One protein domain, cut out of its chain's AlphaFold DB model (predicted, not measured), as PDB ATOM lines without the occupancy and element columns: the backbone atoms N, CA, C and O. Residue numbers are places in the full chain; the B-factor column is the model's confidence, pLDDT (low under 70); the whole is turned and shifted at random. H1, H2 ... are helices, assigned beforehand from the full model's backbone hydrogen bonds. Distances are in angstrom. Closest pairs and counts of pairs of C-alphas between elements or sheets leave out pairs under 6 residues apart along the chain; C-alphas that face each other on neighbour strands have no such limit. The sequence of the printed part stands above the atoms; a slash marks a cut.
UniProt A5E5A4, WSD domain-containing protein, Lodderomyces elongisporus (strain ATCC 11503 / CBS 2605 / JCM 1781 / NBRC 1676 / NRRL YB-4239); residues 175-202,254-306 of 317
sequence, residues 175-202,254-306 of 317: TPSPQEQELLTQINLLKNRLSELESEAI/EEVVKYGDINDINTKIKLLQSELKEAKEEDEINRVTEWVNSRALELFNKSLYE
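What this domain is: This is residues 175 to 202 and 254 to 306 of the 317 residues of the protein "WSD domain-containing protein" of Lodderomyces elongisporus (strain ATCC 11503 / CBS 2605 / JCM 1781 / NBRC 1676 / NRRL YB-4239) (UniProt A5E5A4). Picture one very long helix, H3, which makes the long axis of a rod, with a second long helix, H1, packed side by side with the first half of H3 and running opposite ways to it. The short helix H2 folds back on the beginning of H3 as a small helical hairpin, while the second half of H3 runs on past H1 and the last residues, 301 to 306, fold back from its end. The printed part has 81 residues, with three named helices in the order H1, H2, H3 and no named strand; the class is all helix. The whole is extended, with a radius of gyration of the C-alphas of 19.3 A, and spans 65 by 17 by 16 A.

How they stand to each other: Begin with H3, residues 262 to 300, the longest helix. H1, residues 178 to 202, touches it, and H3 touches H1 with residues 262 to 280 alone. Look at Ile 187 and Ile 269, whose C-alphas are the closest of the two, 5.9 A apart; the helices stand at a shallow tilt of 14 degrees, opposite ways. H2, residues 254 to 259, and H3 form a helical hairpin, at a shallow tilt of 6 degrees. They touch through residues 264 to 268 of H3 alone, and their closest C-alphas are those of Val 256 and Ile 265, 6.3 A apart. H1 and H2 only just touch, with 3 pairs of C-alphas within 8 A, and H1 does so with residues 189 to 193 alone. Their closest C-alphas, those of Leu 190 and Val 257, are 6.3 A apart, and the two run the same way at a shallow tilt of 12 degrees. The helix packing is mostly aligned, with 3 of 3 touching pairs at a shallow tilt. In H1, H2 and H3 every O i to N i+4 pair is within hydrogen-bond range.

Where its parts are: Find C-alpha 262 at (161.089, 194.344, 144.255); from there H3 runs 56.1 A to C-alpha 300 at (132.855, 234.942, 117.809). Then find C-alpha 178 at (150.160, 219.110, 137.621), where H1 begins; its 25 residues cover 36.6 A to C-alpha 202. H2 has six residues, from Glu 254 to Tyr 259.

The domain as a whole: The two C-alphas farthest apart are those of Ile 202 and Phe 300, 65.8 A. Residues 203 to 253 are not printed, and C-alphas 202 and 254 stand 23.9 A apart across this cut, which falls between H1 and H2. The link from H2 to H3 is tight, with 2 residues. The mean pLDDT of the printed part is 88.6, and no printed residue is under 70.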
ATOM      1  N   THR A 175     155.459 221.583 128.761       85.38
ATOM      2  CA  THR A 175     155.247 221.880 130.177       85.38
ATOM      3  C   THR A 175     154.380 220.777 130.782       85.38
ATOM      4  O   THR A 175     153.241 220.605 130.335       85.38
ATOM      5  N   PRO A 176     154.888 220.033 131.781       82.44
ATOM      6  CA  PRO A 176     154.129 218.950 132.385       82.44
ATOM      7  C   PRO A 176     152.963 219.520 133.190       82.44
ATOM      8  O   PRO A 176     153.148 220.445 133.992       82.44
ATOM      9  N   SER A 177     151.776 218.960 132.970       86.00
ATOM     10  CA  SER A 177     150.578 219.228 133.770       86.00
ATOM     11  C   SER A 177     150.808 218.893 135.254       86.00
ATOM     12  O   SER A 177     151.676 218.070 135.563       86.00
ATOM     13  N   PRO A 178     150.064 219.486 136.209       86.62
ATOM     14  CA  PRO A 178     150.160 219.110 137.621       86.62
ATOM     15  C   PRO A 178     150.007 217.601 137.862       86.62
ATOM     16  O   PRO A 178     150.739 217.039 138.674       86.62
ATOM     17  N   GLN A 179     149.124 216.941 137.107       86.88
ATOM     18  CA  GLN A 179     148.926 215.488 137.166       86.88
ATOM     19  C   GLN A 179     150.173 214.721 136.701       86.88
ATOM     20  O   GLN A 179     150.649 213.825 137.397       86.88
ATOM     21  N   GLU A 180     150.775 215.117 135.574       88.06
ATOM     22  CA  GLU A 180     152.033 214.528 135.101       88.06
ATOM     23  C   GLU A 180     153.170 214.695 136.116       88.06
ATOM     24  O   GLU A 180     153.975 213.783 136.314       88.06
ATOM     25  N   GLN A 181     153.261 215.864 136.759       89.06
ATOM     26  CA  GLN A 181     154.281 216.130 137.773       89.06
ATOM     27  C   GLN A 181     154.112 215.203 138.977       89.06
ATOM     28  O   GLN A 181     155.097 214.635 139.450       89.06
ATOM     29  N   GLU A 182     152.880 215.001 139.440       89.81
ATOM     30  CA  GLU A 182     152.587 214.071 140.527       89.81
ATOM     31  C   GLU A 182     153.015 212.642 140.161       89.81
ATOM     32  O   GLU A 182     153.808 212.034 140.886       89.81
ATOM     33  N   LEU A 183     152.616 212.143 138.989       91.12
ATOM     34  CA  LEU A 183     153.024 210.820 138.498       91.12
ATOM     35  C   LEU A 183     154.553 210.683 138.409       91.12
ATOM     36  O   LEU A 183     155.119 209.680 138.846       91.12
ATOM     37  N   LEU A 184     155.254 211.710 137.919       91.75
ATOM     38  CA  LEU A 184     156.721 211.731 137.879       91.75
ATOM     39  C   LEU A 184     157.341 211.645 139.278       91.75
ATOM     40  O   LEU A 184     158.317 210.914 139.471       91.75
ATOM     41  N   THR A 185     156.792 212.364 140.260       93.12
ATOM     42  CA  THR A 185     157.283 212.297 141.646       93.12
ATOM     43  C   THR A 185     157.081 210.911 142.250       93.12
ATOM     44  O   THR A 185     158.015 210.373 142.846       93.12
ATOM     45  N   GLN A 186     155.922 210.289 142.020       91.75
ATOM     46  CA  GLN A 186     155.616 208.935 142.478       91.75
ATOM     47  C   GLN A 186     156.558 207.896 141.851       91.75
ATOM     48  O   GLN A 186     157.120 207.057 142.558       91.75
ATOM     49  N   ILE A 187     156.802 207.986 140.538       92.94
ATOM     50  CA  ILE A 187     157.752 207.116 139.826       92.94
ATOM     51  C   ILE A 187     159.162 207.265 140.403       92.94
ATOM     52  O   ILE A 187     159.839 206.264 140.638       92.94
ATOM     53  N   ASN A 188     159.624 208.496 140.633       93.69
ATOM     54  CA  ASN A 188     160.959 208.740 141.181       93.69
ATOM     55  C   ASN A 188     161.102 208.194 142.605       93.69
ATOM     56  O   ASN A 188     162.127 207.599 142.933       93.69
ATOM     57  N   LEU A 189     160.066 208.336 143.428       92.62
ATOM     58  CA  LEU A 189     160.042 207.803 144.784       92.62
ATOM     59  C   LEU A 189     160.141 206.267 144.778       92.62
ATOM     60  O   LEU A 189     160.968 205.700 145.493       92.62
ATOM     61  N   LEU A 190     159.382 205.594 143.910       88.81
ATOM     62  CA  LEU A 190     159.455 204.139 143.744       88.81
ATOM     63  C   LEU A 190     160.812 203.671 143.207       88.81
ATOM     64  O   LEU A 190     161.342 202.675 143.690       88.81
ATOM     65  N   LYS A 191     161.411 204.396 142.255       92.12
ATOM     66  CA  LYS A 191     162.759 204.092 141.743       92.12
ATOM     67  C   LYS A 191     163.832 204.210 142.821       92.12
ATOM     68  O   LYS A 191     164.695 203.342 142.916       92.12
ATOM     69  N   ASN A 192     163.760 205.249 143.654       92.69
ATOM     70  CA  ASN A 192     164.670 205.399 144.785       92.69
ATOM     71  C   ASN A 192     164.515 204.220 145.749       92.69
ATOM     72  O   ASN A 192     165.506 203.588 146.110       92.69
ATOM     73  N   ARG A 193     163.274 203.840 146.076       89.31
ATOM     74  CA  ARG A 193     163.013 202.692 146.949       89.31
ATOM     75  C   ARG A 193     163.517 201.373 146.364       89.31
ATOM     76  O   ARG A 193     164.085 200.560 147.089       89.31
ATOM     77  N   LEU A 194     163.336 201.171 145.064       90.81
ATOM     78  CA  LEU A 194     163.854 200.007 144.353       90.81
ATOM     79  C   LEU A 194     165.379 199.921 144.481       90.81
ATOM     80  O   LEU A 194     165.894 198.878 144.873       90.81
ATOM     81  N   SER A 195     166.084 201.036 144.270       89.75
ATOM     82  CA  SER A 195     167.545 201.082 144.416       89.75
ATOM     83  C   SER A 195     168.019 200.797 145.850       89.75
ATOM     84  O   SER A 195     169.038 200.135 146.051       89.75
ATOM     85  N   GLU A 196     167.266 201.239 146.863       90.06
ATOM     86  CA  GLU A 196     167.558 200.928 148.267       90.06
ATOM     87  C   GLU A 196     167.437 199.426 148.538       90.06
ATOM     88  O   GLU A 196     168.356 198.833 149.103       90.06
ATOM     89  N   LEU A 197     166.339 198.804 148.100       86.38
ATOM     90  CA  LEU A 197     166.088 197.375 148.297       86.38
ATOM     91  C   LEU A 197     167.108 196.498 147.569       86.38
ATOM     92  O   LEU A 197     167.571 195.508 148.135       86.38
ATOM     93  N   GLU A 198     167.505 196.875 146.355       87.81
ATOM     94  CA  GLU A 198     168.588 196.209 145.626       87.81
ATOM     95  C   GLU A 198     169.913 196.305 146.395       87.81
ATOM     96  O   GLU A 198     170.615 195.308 146.562       87.81
ATOM     97  N   SER A 199     170.233 197.479 146.952       85.81
ATOM     98  CA  SER A 199     171.442 197.658 147.764       85.81
ATOM     99  C   SER A 199     171.414 196.851 149.070       85.81
ATOM    100  O   SER A 199     172.451 196.359 149.521       85.81
ATOM    101  N   GLU A 200     170.240 196.690 149.684       85.31
ATOM    102  CA  GLU A 200     170.047 195.864 150.879       85.31
ATOM    103  C   GLU A 200     170.163 194.371 150.568       85.31
ATOM    104  O   GLU A 200     170.712 193.628 151.383       85.31
ATOM    105  N   ALA A 201     169.686 193.928 149.401       83.00
ATOM    106  CA  ALA A 201     169.849 192.551 148.942       83.00
ATOM    107  C   ALA A 201     171.334 192.204 148.757       83.00
ATOM    108  O   ALA A 201     171.801 191.220 149.328       83.00
ATOM    109  N   ILE A 202     172.103 193.076 148.094       80.75
ATOM    110  CA  ILE A 202     173.553 192.891 147.891       80.75
ATOM    111  C   ILE A 202     174.304 192.811 149.232       80.75
ATOM    112  O   ILE A 202     175.198 191.983 149.399       80.75
ATOM    113  N   GLU A 254     152.362 204.903 148.419       81.75
ATOM    114  CA  GLU A 254     152.917 204.866 149.772       81.75
ATOM    115  C   GLU A 254     152.949 203.463 150.394       81.75
ATOM    116  O   GLU A 254     153.902 203.124 151.101       81.75
ATOM    117  N   GLU A 255     151.924 202.645 150.163       81.00
ATOM    118  CA  GLU A 255     151.868 201.261 150.647       81.00
ATOM    119  C   GLU A 255     152.916 200.390 149.958       81.00
ATOM    120  O   GLU A 255     153.646 199.660 150.634       81.00
ATOM    121  N   VAL A 256     153.046 200.527 148.636       82.19
ATOM    122  CA  VAL A 256     154.040 199.799 147.832       82.19
ATOM    123  C   VAL A 256     155.463 200.148 148.271       82.19
ATOM    124  O   VAL A 256     156.325 199.280 148.348       82.19
ATOM    125  N   VAL A 257     155.721 201.400 148.642       84.69
ATOM    126  CA  VAL A 257     157.044 201.833 149.127       84.69
ATOM    127  C   VAL A 257     157.377 201.233 150.492       84.69
ATOM    128  O   VAL A 257     158.525 200.853 150.746       84.69
ATOM    129  N   LYS A 258     156.382 201.162 151.384       83.50
ATOM    130  CA  LYS A 258     156.555 200.681 152.762       83.50
ATOM    131  C   LYS A 258     156.660 199.160 152.844       83.50
ATOM    132  O   LYS A 258     157.435 198.660 153.658       83.50
ATOM    133  N   TYR A 259     155.875 198.439 152.047       79.44
ATOM    134  CA  TYR A 259     155.681 196.994 152.202       79.44
ATOM    135  C   TYR A 259     155.976 196.176 150.942       79.44
ATOM    136  O   TYR A 259     155.909 194.952 151.017       79.44
ATOM    137  N   GLY A 260     156.282 196.819 149.814       80.88
ATOM    138  CA  GLY A 260     156.440 196.137 148.535       80.88
ATOM    139  C   GLY A 260     157.741 195.392 148.360       80.88
ATOM    140  O   GLY A 260     158.814 195.862 148.742       80.88
ATOM    141  N   ASP A 261     157.619 194.221 147.735       83.69
ATOM    142  CA  ASP A 261     158.757 193.486 147.213       83.69
ATOM    143  C   ASP A 261     159.246 194.147 145.907       83.69
ATOM    144  O   ASP A 261     158.545 194.931 145.261       83.69
ATOM    145  N   ILE A 262     160.456 193.792 145.469       85.00
ATOM    146  CA  ILE A 262     161.089 194.344 144.255       85.00
ATOM    147  C   ILE A 262     160.195 194.166 143.013       85.00
ATOM    148  O   ILE A 262     160.092 195.066 142.177       85.00
ATOM    149  N   ASN A 263     159.509 193.024 142.899       87.00
ATOM    150  CA  ASN A 263     158.585 192.757 141.794       87.00
ATOM    151  C   ASN A 263     157.358 193.676 141.833       87.00
ATOM    152  O   ASN A 263     156.958 194.198 140.793       87.00
ATOM    153  N   ASP A 264     156.803 193.929 143.018       86.44
ATOM    154  CA  ASP A 264     155.629 194.785 143.196       86.44
ATOM    155  C   ASP A 264     155.965 196.232 142.820       86.44
ATOM    156  O   ASP A 264     155.236 196.874 142.064       86.44
ATOM    157  N   ILE A 265     157.134 196.719 143.246       86.25
ATOM    158  CA  ILE A 265     157.624 198.055 142.889       86.25
ATOM    159  C   ILE A 265     157.833 198.176 141.374       86.25
ATOM    160  O   ILE A 265     157.378 199.148 140.771       86.25
ATOM    161  N   ASN A 266     158.451 197.178 140.734       89.81
ATOM    162  CA  ASN A 266     158.627 197.159 139.279       89.81
ATOM    163  C   ASN A 266     157.291 197.174 138.527       89.81
ATOM    164  O   ASN A 266     157.131 197.916 137.554       89.81
ATOM    165  N   THR A 267     156.313 196.386 138.983       89.56
ATOM    166  CA  THR A 267     154.980 196.368 138.364       89.56
ATOM    167  C   THR A 267     154.288 197.722 138.504       89.56
ATOM    168  O   THR A 267     153.752 198.230 137.518       89.56
ATOM    169  N   LYS A 268     154.382 198.368 139.675       88.12
ATOM    170  CA  LYS A 268     153.796 199.692 139.907       88.12
ATOM    171  C   LYS A 268     154.480 200.778 139.081       88.12
ATOM    172  O   LYS A 268     153.787 201.616 138.516       88.12
ATOM    173  N   ILE A 269     155.808 200.743 138.941       91.44
ATOM    174  CA  ILE A 269     156.540 201.662 138.053       91.44
ATOM    175  C   ILE A 269     156.036 201.524 136.614       91.44
ATOM    176  O   ILE A 269     155.770 202.536 135.972       91.44
ATOM    177  N   LYS A 270     155.864 200.294 136.117       92.81
ATOM    178  CA  LYS A 270     155.360 200.054 134.758       92.81
ATOM    179  C   LYS A 270     153.933 200.581 134.569       92.81
ATOM    180  O   LYS A 270     153.648 201.175 133.533       92.81
ATOM    181  N   LEU A 271     153.061 200.394 135.562       91.38
ATOM    182  CA  LEU A 271     151.697 200.933 135.547       91.38
ATOM    183  C   LEU A 271     151.696 202.465 135.514       91.38
ATOM    184  O   LEU A 271     151.112 203.040 134.605       91.38
ATOM    185  N   LEU A 272     152.430 203.115 136.422       91.44
ATOM    186  CA  LEU A 272     152.534 204.579 136.463       91.44
ATOM    187  C   LEU A 272     153.168 205.156 135.191       91.44
ATOM    188  O   LEU A 272     152.830 206.257 134.775       91.44
ATOM    189  N   GLN A 273     154.092 204.433 134.553       93.50
ATOM    190  CA  GLN A 273     154.639 204.827 133.253       93.50
ATOM    191  C   GLN A 273     153.592 204.765 132.133       93.50
ATOM    192  O   GLN A 273     153.624 205.622 131.251       93.50
ATOM    193  N   SER A 274     152.692 203.777 132.160       93.44
ATOM    194  CA  SER A 274     151.558 203.698 131.228       93.44
ATOM    195  C   SER A 274     150.581 204.843 131.470       93.44
ATOM    196  O   SER A 274     150.255 205.566 130.537       93.44
ATOM    197  N   GLU A 275     150.204 205.071 132.727       92.75
ATOM    198  CA  GLU A 275     149.295 206.149 133.132       92.75
ATOM    199  C   GLU A 275     149.858 207.531 132.776       92.75
ATOM    200  O   GLU A 275     149.162 208.368 132.218       92.75
ATOM    201  N   LEU A 276     151.157 207.754 132.993       92.25
ATOM    202  CA  LEU A 276     151.834 208.983 132.579       92.25
ATOM    203  C   LEU A 276     151.797 209.177 131.061       92.25
ATOM    204  O   LEU A 276     151.736 210.313 130.593       92.25
ATOM    205  N   LYS A 277     151.877 208.094 130.283       92.19
ATOM    206  CA  LYS A 277     151.783 208.166 128.822       92.19
ATOM    207  C   LYS A 277     150.366 208.550 128.389       92.19
ATOM    208  O   LYS A 277     150.227 209.460 127.582       92.19
ATOM    209  N   GLU A 278     149.353 207.903 128.953       92.44
ATOM    210  CA  GLU A 278     147.938 208.191 128.679       92.44
ATOM    211  C   GLU A 278     147.574 209.627 129.080       92.44
ATOM    212  O   GLU A 278     147.044 210.374 128.261       92.44
ATOM    213  N   ALA A 279     147.973 210.065 130.278       91.00
ATOM    214  CA  ALA A 279     147.744 211.429 130.753       91.00
ATOM    215  C   ALA A 279     148.366 212.487 129.827       91.00
ATOM    216  O   ALA A 279     147.743 213.506 129.546       91.00
ATOM    217  N   LYS A 280     149.570 212.236 129.293       89.25
ATOM    218  CA  LYS A 280     150.203 213.131 128.311       89.25
ATOM    219  C   LYS A 280     149.425 213.226 127.004       89.25
ATOM    220  O   LYS A 280     149.307 214.318 126.451       89.25
ATOM    221  N   GLU A 281     148.940 212.093 126.500       89.31
ATOM    222  CA  GLU A 281     148.139 212.047 125.275       89.31
ATOM    223  C   GLU A 281     146.818 212.815 125.468       89.31
ATOM    224  O   GLU A 281     146.448 213.634 124.624       89.31
ATOM    225  N   GLU A 282     146.145 212.631 126.607       90.75
ATOM    226  CA  GLU A 282     144.923 213.366 126.953       90.75
ATOM    227  C   GLU A 282     145.170 214.866 127.138       90.75
ATOM    228  O   GLU A 282     144.424 215.686 126.596       90.75
ATOM    229  N   ASP A 283     146.232 215.248 127.848       88.88
ATOM    230  CA  ASP A 283     146.587 216.650 128.070       88.88
ATOM    231  C   ASP A 283     146.885 217.378 126.758       88.88
ATOM    232  O   ASP A 283     146.468 218.525 126.576       88.88
ATOM    233  N   GLU A 284     147.571 216.733 125.815       87.69
ATOM    234  CA  GLU A 284     147.823 217.315 124.497       87.69
ATOM    235  C   GLU A 284     146.514 217.575 123.737       87.69
ATOM    236  O   GLU A 284     146.305 218.677 123.214       87.69
ATOM    237  N   ILE A 285     145.602 216.598 123.723       89.38
ATOM    238  CA  ILE A 285     144.282 216.729 123.091       89.38
ATOM    239  C   ILE A 285     143.480 217.854 123.756       89.38
ATOM    240  O   ILE A 285     142.926 218.721 123.067       89.38
ATOM    241  N   ASN A 286     143.454 217.893 125.088       90.06
ATOM    242  CA  ASN A 286     142.745 218.913 125.856       90.06
ATOM    243  C   ASN A 286     143.291 220.312 125.558       90.06
ATOM    244  O   ASN A 286     142.528 221.208 125.205       90.06
ATOM    245  N   ARG A 287     144.612 220.500 125.551       90.06
ATOM    246  CA  ARG A 287     145.235 221.798 125.233       90.06
ATOM    247  C   ARG A 287     144.899 222.276 123.827       90.06
ATOM    248  O   ARG A 287     144.639 223.462 123.625       90.06
ATOM    249  N   VAL A 288     144.879 221.376 122.843       89.62
ATOM    250  CA  VAL A 288     144.482 221.727 121.471       89.62
ATOM    251  C   VAL A 288     143.013 222.134 121.421       89.62
ATOM    252  O   VAL A 288     142.693 223.171 120.838       89.62
ATOM    253  N   THR A 289     142.117 221.360 122.029       89.44
ATOM    254  CA  THR A 289     140.675 221.663 122.015       89.44
ATOM    255  C   THR A 289     140.354 222.962 122.756       89.44
ATOM    256  O   THR A 289     139.602 223.791 122.238       89.44
ATOM    257  N   GLU A 290     140.981 223.206 123.906       90.06
ATOM    258  CA  GLU A 290     140.883 224.458 124.660       90.06
ATOM    259  C   GLU A 290     141.432 225.647 123.878       90.06
ATOM    260  O   GLU A 290     140.799 226.703 123.850       90.06
ATOM    261  N   TRP A 291     142.573 225.490 123.205       90.00
ATOM    262  CA  TRP A 291     143.148 226.541 122.368       90.00
ATOM    263  C   TRP A 291     142.217 226.909 121.208       90.00
ATOM    264  O   TRP A 291     141.929 228.089 120.989       90.00
ATOM    265  N   VAL A 292     141.683 225.908 120.499       89.25
ATOM    266  CA  VAL A 292     140.725 226.117 119.402       89.25
ATOM    267  C   VAL A 292     139.450 226.792 119.920       89.25
ATOM    268  O   VAL A 292     138.962 227.745 119.307       89.25
ATOM    269  N   ASN A 293     138.937 226.360 121.073       90.81
ATOM    270  CA  ASN A 293     137.756 226.961 121.687       90.81
ATOM    271  C   ASN A 293     138.008 228.398 122.169       90.81
ATOM    272  O   ASN A 293     137.175 229.275 121.956       90.81
ATOM    273  N   SER A 294     139.173 228.671 122.753       89.44
ATOM    274  CA  SER A 294     139.578 230.017 123.179       89.44
ATOM    275  C   SER A 294     139.638 230.969 121.991       89.44
ATOM    276  O   SER A 294     139.153 232.097 122.067       89.44
ATOM    277  N   ARG A 295     140.153 230.496 120.850       88.62
ATOM    278  CA  ARG A 295     140.169 231.281 119.616       88.62
ATOM    279  C   ARG A 295     138.764 231.538 119.070       88.62
ATOM    280  O   ARG A 295     138.504 232.622 118.550       88.62
ATOM    281  N   ALA A 296     137.857 230.570 119.189       89.25
ATOM    282  CA  ALA A 296     136.457 230.748 118.811       89.25
ATOM    283  C   ALA A 296     135.743 231.766 119.713       89.25
ATOM    284  O   ALA A 296     135.050 232.646 119.204       89.25
ATOM    285  N   LEU A 297     135.976 231.710 121.028       89.94
ATOM    286  CA  LEU A 297     135.473 232.696 121.983       89.94
ATOM    287  C   LEU A 297     135.993 234.101 121.662       89.94
ATOM    288  O   LEU A 297     135.209 235.040 121.638       89.94
ATOM    289  N   GLU A 298     137.277 234.251 121.345       92.19
ATOM    290  CA  GLU A 298     137.866 235.548 120.985       92.19
ATOM    291  C   GLU A 298     137.250 236.144 119.706       92.19
ATOM    292  O   GLU A 298     136.960 237.337 119.648       92.19
ATOM    293  N   LEU A 299     137.042 235.324 118.669       92.00
ATOM    294  CA  LEU A 299     136.566 235.796 117.363       92.00
ATOM    295  C   LEU A 299     135.044 235.947 117.285       92.00
ATOM    296  O   LEU A 299     134.548 236.831 116.585       92.00
ATOM    297  N   PHE A 300     134.304 235.073 117.964       88.62
ATOM    298  CA  PHE A 300     132.855 234.942 117.809       88.62
ATOM    299  C   PHE A 300     132.076 235.168 119.109       88.62
ATOM    300  O   PHE A 300     130.846 235.157 119.070       88.62
ATOM    301  N   ASN A 301     132.756 235.384 120.245       88.38
ATOM    302  CA  ASN A 301     132.161 235.477 121.588       88.38
ATOM    303  C   ASN A 301     131.248 234.289 121.926       88.38
ATOM    304  O   ASN A 301     130.262 234.445 122.646       88.38
ATOM    305  N   LYS A 302     131.548 233.113 121.362       87.81
ATOM    306  CA  LYS A 302     130.781 231.877 121.539       87.81
ATOM    307  C   LYS A 302     131.706 230.682 121.634       87.81
ATOM    308  O   LYS A 302     132.706 230.605 120.920       87.81
ATOM    309  N   SER A 303     131.343 229.760 122.513       89.38
ATOM    310  CA  SER A 303     132.043 228.491 122.658       89.38
ATOM    311  C   SER A 303     131.670 227.556 121.508       89.38
ATOM    312  O   SER A 303     130.520 227.520 121.068       89.38
ATOM    313  N   LEU A 304     132.620 226.742 121.049       84.75
ATOM    314  CA  LEU A 304     132.347 225.677 120.077       84.75
ATOM    315  C   LEU A 304     131.400 224.611 120.639       84.75
ATOM    316  O   LEU A 304     130.729 223.919 119.876       84.75
ATOM    317  N   TYR A 305     131.309 224.515 121.964       87.44
ATOM    318  CA  TYR A 305     130.463 223.548 122.659       87.44
ATOM    319  C   TYR A 305     128.997 223.992 122.783       87.44
ATOM    320  O   TYR A 305     128.134 223.164 123.064       87.44
ATOM    321  N   GLU A 306     128.681 225.269 122.548       83.31
ATOM    322  CA  GLU A 306     127.308 225.799 122.662       83.31
ATOM    323  C   GLU A 306     126.433 225.497 121.431       83.31
ATOM    324  O   GLU A 306     125.215 225.685 121.463       83.31
TER     325      GLU A 306